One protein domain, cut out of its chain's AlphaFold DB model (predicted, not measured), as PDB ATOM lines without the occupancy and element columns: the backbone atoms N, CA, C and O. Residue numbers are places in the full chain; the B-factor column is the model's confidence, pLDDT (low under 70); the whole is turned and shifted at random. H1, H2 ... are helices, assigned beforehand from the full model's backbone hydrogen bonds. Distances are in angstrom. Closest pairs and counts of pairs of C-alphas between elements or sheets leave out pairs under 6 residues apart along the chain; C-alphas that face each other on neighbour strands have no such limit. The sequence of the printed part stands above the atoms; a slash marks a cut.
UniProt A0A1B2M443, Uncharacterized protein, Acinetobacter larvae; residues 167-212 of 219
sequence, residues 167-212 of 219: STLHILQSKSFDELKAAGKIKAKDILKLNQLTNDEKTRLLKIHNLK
ATOM      1  N   SER A 167      53.207  43.933  62.660       85.75
ATOM      2  CA  SER A 167      53.541  45.199  62.003       85.75
ATOM      3  C   SER A 167      52.318  46.105  61.841       85.75
ATOM      4  O   SER A 167      52.363  47.275  62.216       85.75
ATOM      5  N   THR A 168      51.198  45.572  61.350       87.75
ATOM      6  CA  THR A 168      49.963  46.349  61.185       87.75
ATOM      7  C   THR A 168      49.354  46.724  62.538       87.75
ATOM      8  O   THR A 168      48.832  47.829  62.685       87.75
ATOM      9  N   LEU A 169      49.470  45.866  63.558       92.69
ATOM     10  CA  LEU A 169      49.050  46.201  64.920       92.69
ATOM     11  C   LEU A 169      49.875  47.362  65.489       92.69
ATOM     12  O   LEU A 169      49.298  48.275  66.073       92.69
ATOM     13  N   HIS A 170      51.190  47.374  65.272       90.88
ATOM     14  CA  HIS A 170      52.045  48.488  65.676       90.88
ATOM     15  C   HIS A 170      51.645  49.795  64.969       90.88
ATOM     16  O   HIS A 170      51.595  50.857  65.590       90.88
ATOM     17  N   ILE A 171      51.292  49.733  63.680       92.56
ATOM     18  CA  ILE A 171      50.781  50.899  62.941       92.56
ATOM     19  C   ILE A 171      49.470  51.392  63.561       92.56
ATOM     20  O   ILE A 171      49.356  52.585  63.840       92.56
ATOM     21  N   LEU A 172      48.514  50.504  63.855       93.31
ATOM     22  CA  LEU A 172      47.286  50.877  64.571       93.31
ATOM     23  C   LEU A 172      47.588  51.512  65.935       93.31
ATOM     24  O   LEU A 172      46.922  52.465  66.333       93.31
ATOM     25  N   GLN A 173      48.592  51.001  66.649       95.44
ATOM     26  CA  GLN A 173      49.000  51.524  67.953       95.44
ATOM     27  C   GLN A 173      49.633  52.919  67.874       95.44
ATOM     28  O   GLN A 173      49.541  53.682  68.832       95.44
ATOM     29  N   SER A 174      50.215  53.294  66.733       94.75
ATOM     30  CA  SER A 174      50.733  54.653  66.513       94.75
ATOM     31  C   SER A 174      49.661  55.694  66.170       94.75
ATOM     32  O   SER A 174      49.964  56.884  66.117       94.75
ATOM     33  N   LYS A 175      48.415  55.271  65.915       95.69
ATOM     34  CA  LYS A 175      47.318  56.174  65.559       95.69
ATOM     35  C   LYS A 175      46.666  56.779  66.796       95.69
ATOM     36  O   LYS A 175      46.422  56.097  67.795       95.69
ATOM     37  N   SER A 176      46.325  58.060  66.689       97.00
ATOM     38  CA  SER A 176      45.511  58.758  67.682       97.00
ATOM     39  C   SER A 176      44.083  58.205  67.725       97.00
ATOM     40  O   SER A 176      43.583  57.623  66.758       97.00
ATOM     41  N   PHE A 177      43.383  58.431  68.839       97.44
ATOM     42  CA  PHE A 177      41.974  58.057  68.962       97.44
ATOM     43  C   PHE A 177      41.111  58.665  67.842       97.44
ATOM     44  O   PHE A 177      40.239  57.990  67.294       97.44
ATOM     45  N   ASP A 178      41.372  59.919  67.458       97.00
ATOM     46  CA  ASP A 178      40.637  60.597  66.389       97.00
ATOM     47  C   ASP A 178      40.879  59.977  65.008       97.00
ATOM     48  O   ASP A 178      39.913  59.740  64.276       97.00
ATOM     49  N   GLU A 179      42.122  59.619  64.683       97.50
ATOM     50  CA  GLU A 179      42.439  58.883  63.451       97.50
ATOM     51  C   GLU A 179      41.754  57.511  63.422       97.50
ATOM     52  O   GLU A 179      41.142  57.138  62.422       97.50
ATOM     53  N   LEU A 180      41.786  56.775  64.537       97.50
ATOM     54  CA  LEU A 180      41.173  55.447  64.636       97.50
ATOM     55  C   LEU A 180      39.647  55.491  64.501       97.50
ATOM     56  O   LEU A 180      39.040  54.540  64.001       97.50
ATOM     57  N   LYS A 181      38.995  56.581  64.920       97.19
ATOM     58  CA  LYS A 181      37.559  56.784  64.673       97.19
ATOM     59  C   LYS A 181      37.253  56.955  63.189       97.19
ATOM     60  O   LYS A 181      36.198  56.493  62.754       97.19
ATOM     61  N   ALA A 182      38.130  57.613  62.434       94.94
ATOM     62  CA  ALA A 182      37.934  57.897  61.012       94.94
ATOM     63  C   ALA A 182      38.371  56.742  60.090       94.94
ATOM     64  O   ALA A 182      37.810  56.605  59.007       94.94
ATOM     65  N   ALA A 183      39.294  55.888  60.541       94.56
ATOM     66  CA  ALA A 183      39.802  54.721  59.814       94.56
ATOM     67  C   ALA A 183      38.710  53.745  59.331       94.56
ATOM     68  O   ALA A 183      37.617  53.691  59.901       94.56
ATOM     69  N   GLY A 184      39.004  52.905  58.342       94.38
ATOM     70  CA  GLY A 184      38.164  51.771  57.965       94.38
ATOM     71  C   GLY A 184      37.997  50.764  59.107       94.38
ATOM     72  O   GLY A 184      38.596  50.886  60.181       94.38
ATOM     73  N   LYS A 185      37.105  49.786  58.920       97.31
ATOM     74  CA  LYS A 185      36.656  48.907  60.009       97.31
ATOM     75  C   LYS A 185      37.820  48.146  60.660       97.31
ATOM     76  O   LYS A 185      38.587  47.482  59.966       97.31
ATOM     77  N   ILE A 186      37.873  48.173  61.996       97.50
ATOM     78  CA  ILE A 186      38.793  47.400  62.846       97.50
ATOM     79  C   ILE A 186      37.996  46.314  63.590       97.50
ATOM     80  O   ILE A 186      36.916  46.576  64.128       97.50
ATOM     81  N   LYS A 187      38.503  45.074  63.630       97.31
ATOM     82  CA  LYS A 187      37.897  43.973  64.399       97.31
ATOM     83  C   LYS A 187      37.932  44.301  65.895       97.31
ATOM     84  O   LYS A 187      38.937  44.777  66.421       97.31
ATOM     85  N   ALA A 188      36.867  43.940  66.610       97.12
ATOM     86  CA  ALA A 188      36.746  44.192  68.048       97.12
ATOM     87  C   ALA A 188      37.944  43.665  68.857       97.12
ATOM     88  O   ALA A 188      38.495  44.378  69.690       97.12
ATOM     89  N   LYS A 189      38.400  42.442  68.559       96.94
ATOM     90  CA  LYS A 189      39.558  41.833  69.229       96.94
ATOM     91  C   LYS A 189      40.860  42.616  69.058       96.94
ATOM     92  O   LYS A 189      41.709  42.547  69.936       96.94
ATOM     93  N   ASP A 190      41.021  43.343  67.954       97.50
ATOM     94  CA  ASP A 190      42.243  44.103  67.684       97.50
ATOM     95  C   ASP A 190      42.179  45.489  68.332       97.50
ATOM     96  O   ASP A 190      43.190  45.958  68.841       97.50
ATOM     97  N   ILE A 191      40.983  46.082  68.458       98.00
ATOM     98  CA  ILE A 191      40.761  47.288  69.280       98.00
ATOM     99  C   ILE A 191      41.189  47.046  70.735       98.00
ATOM    100  O   ILE A 191      41.805  47.906  71.364       98.00
ATOM    101  N   LEU A 192      40.910  45.858  71.277       97.06
ATOM    102  CA  LEU A 192      41.288  45.517  72.651       97.06
ATOM    103  C   LEU A 192      42.812  45.489  72.864       97.06
ATOM    104  O   LEU A 192      43.266  45.788  73.972       97.06
ATOM    105  N   LYS A 193      43.595  45.223  71.809       96.94
ATOM    106  CA  LYS A 193      45.070  45.192  71.825       96.94
ATOM    107  C   LYS A 193      45.725  46.581  71.737       96.94
ATOM    108  O   LYS A 193      46.951  46.681  71.767       96.94
ATOM    109  N   LEU A 194      44.950  47.660  71.598       97.12
ATOM    110  CA  LEU A 194      45.476  49.027  71.478       97.12
ATOM    111  C   LEU A 194      45.872  49.582  72.851       97.12
ATOM    112  O   LEU A 194      45.083  50.246  73.519       97.12
ATOM    113  N   ASN A 195      47.077  49.254  73.310       94.75
ATOM    114  CA  ASN A 195      47.545  49.549  74.671       94.75
ATOM    115  C   ASN A 195      47.718  51.044  74.965       94.75
ATOM    116  O   ASN A 195      47.738  51.431  76.126       94.75
ATOM    117  N   GLN A 196      47.808  51.874  73.927       96.62
ATOM    118  CA  GLN A 196      47.886  53.325  74.049       96.62
ATOM    119  C   GLN A 196      46.535  53.989  74.368       96.62
ATOM    120  O   GLN A 196      46.511  55.166  74.710       96.62
ATOM    121  N   LEU A 197      45.417  53.264  74.236       97.81
ATOM    122  CA  LEU A 197      44.075  53.779  74.512       97.81
ATOM    123  C   LEU A 197      43.592  53.374  75.903       97.81
ATOM    124  O   LEU A 197      43.764  52.230  76.336       97.81
ATOM    125  N   THR A 198      42.876  54.284  76.555       98.00
ATOM    126  CA  THR A 198      42.131  53.994  77.785       98.00
ATOM    127  C   THR A 198      40.971  53.022  77.528       98.00
ATOM    128  O   THR A 198      40.506  52.838  76.399       98.00
ATOM    129  N   ASN A 199      40.447  52.402  78.589       97.81
ATOM    130  CA  ASN A 199      39.292  51.501  78.480       97.81
ATOM    131  C   ASN A 199      38.033  52.212  77.955       97.81
ATOM    132  O   ASN A 199      37.270  51.630  77.175       97.81
ATOM    133  N   ASP A 200      37.838  53.476  78.331       98.25
ATOM    134  CA  ASP A 200      36.713  54.285  77.859       98.25
ATOM    135  C   ASP A 200      36.831  54.575  76.360       98.25
ATOM    136  O   ASP A 200      35.858  54.432  75.612       98.25
ATOM    137  N   GLU A 201      38.033  54.905  75.886       98.25
ATOM    138  CA  GLU A 201      38.308  55.082  74.460       98.25
ATOM    139  C   GLU A 201      38.098  53.785  73.682       98.25
ATOM    140  O   GLU A 201      37.386  53.799  72.675       98.25
ATOM    141  N   LYS A 202      38.612  52.646  74.165       98.56
ATOM    142  CA  LYS A 202      38.366  51.333  73.541       98.56
ATOM    143  C   LYS A 202      36.873  51.036  73.437       98.56
ATOM    144  O   LYS A 202      36.397  50.642  72.374       98.56
ATOM    145  N   THR A 203      36.110  51.288  74.501       98.44
ATOM    146  CA  THR A 203      34.654  51.079  74.524       98.44
ATOM    147  C   THR A 203      33.936  51.953  73.498       98.44
ATOM    148  O   THR A 203      33.049  51.486  72.777       98.44
ATOM    149  N   ARG A 204      34.321  53.229  73.385       98.31
ATOM    150  CA  ARG A 204      33.767  54.143  72.374       98.31
ATOM    151  C   ARG A 204      34.153  53.716  70.960       98.31
ATOM    152  O   ARG A 204      33.302  53.743  70.071       98.31
ATOM    153  N   LEU A 205      35.394  53.284  70.757       98.31
ATOM    154  CA  LEU A 205      35.887  52.827  69.463       98.31
ATOM    155  C   LEU A 205      35.151  51.561  69.007       98.31
ATOM    156  O   LEU A 205      34.703  51.501  67.865       98.31
ATOM    157  N   LEU A 206      34.919  50.604  69.912       98.44
ATOM    158  CA  LEU A 206      34.103  49.414  69.649       98.44
ATOM    159  C   LEU A 206      32.696  49.786  69.168       98.44
ATOM    160  O   LEU A 206      32.241  49.267  68.151       98.44
ATOM    161  N   LYS A 207      32.021  50.724  69.848       98.06
ATOM    162  CA  LYS A 207      30.686  51.196  69.435       98.06
ATOM    163  C   LYS A 207      30.700  51.771  68.015       98.06
ATOM    164  O   LYS A 207      29.816  51.451  67.229       98.06
ATOM    165  N   ILE A 208      31.711  52.571  67.678       98.12
ATOM    166  CA  ILE A 208      31.852  53.182  66.347       98.12
ATOM    167  C   ILE A 208      32.111  52.114  65.274       98.12
ATOM    168  O   ILE A 208      31.438  52.091  64.245       98.12
ATOM    169  N   HIS A 209      33.060  51.206  65.505       98.00
ATOM    170  CA  HIS A 209      33.465  50.202  64.513       98.00
ATOM    171  C   HIS A 209      32.462  49.057  64.345       98.00
ATOM    172  O   HIS A 209      32.404  48.448  63.275       98.00
ATOM    173  N   ASN A 210      31.604  48.814  65.339       96.62
ATOM    174  CA  ASN A 210      30.475  47.892  65.204       96.62
ATOM    175  C   ASN A 210      29.434  48.375  64.182       96.62
ATOM    176  O   ASN A 210      28.769  47.543  63.569       96.62
ATOM    177  N   LEU A 211      29.324  49.689  63.957       97.12
ATOM    178  CA  LEU A 211      28.437  50.268  62.939       97.12
ATOM    179  C   LEU A 211      29.053  50.253  61.533       97.12
ATOM    180  O   LEU A 211      28.332  50.335  60.540       97.12
ATOM    181  N   LYS A 212      30.381  50.130  61.434       97.00
ATOM    182  CA  LYS A 212      31.080  50.021  60.150       97.00
ATOM    183  C   LYS A 212      30.909  48.624  59.566       97.00
ATOM    184  O   LYS A 212      30.678  47.647  60.286       97.00
TER     185      LYS A 212
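Overview. This is residues 167 to 212 of the 219 residues of an uncharacterized protein of Acinetobacter larvae (UniProt A0A1B2M443). A small helical domain in which the long last helix, H4, makes one side, two shorter helices, H2 and H3, pack on it at separate places, and the first helix, H1, sits across from H4 near both of them. H2 runs side by side with H4, the same way. The printed part has 46 residues with four named helices, in the order H1, H2, H3, H4, and no named strand; its class is all helix. It is compact, with a radius of gyration of the C-alphas of 9.3 A, and rounded, spanning 25 by 20 by 19 A.

Along the chain. Find C-alpha 167 at (53.541, 45.199, 62.003); from there H1 runs through residues 167 to 173, 9.8 A long. H2, residues 177 to 182, begins at C-alpha 177 at (41.974, 58.057, 68.962) and is 8.9 A long. H3 is residues 188 to 191, 5.2 A. H4, residues 199 to 211, runs 19.0 A to C-alpha 211 at (28.437, 50.268, 62.939).

Arrangement. Start at H1, which is close to H2 but not clearly touching; their closest C-alphas, Leu 172 and Leu 180, are 7.6 A apart. H1 is also close to H3 but not clearly touching, with the closest C-alphas, Leu 169 and Asp 190, 7.6 A apart. H1 and H4 are apart, and so are H2 and H3. H2 and H4 touch at a shallow tilt of 1 degrees, the same way; look at their closest C-alphas, Lys 181 and Leu 205, 6.4 A apart. H3 and H4 touch, with the closest C-alphas, Ala 188 and Leu 206, 6.1 A apart. In H1 and H2 every O i to N i+4 pair is within hydrogen-bond range, in H4 8 of 9, and H3 is too short for such a pair.

Size, cuts and confidence. The two C-alphas farthest apart, those of Ser 167 and Leu 211, are 25.6 A apart. The printed part has no cut. The links H1 to H2 and H2 to H3 are tight, and H3 to H4 is short. The mean pLDDT of the printed part is 96.3, and no printed residue is under 70.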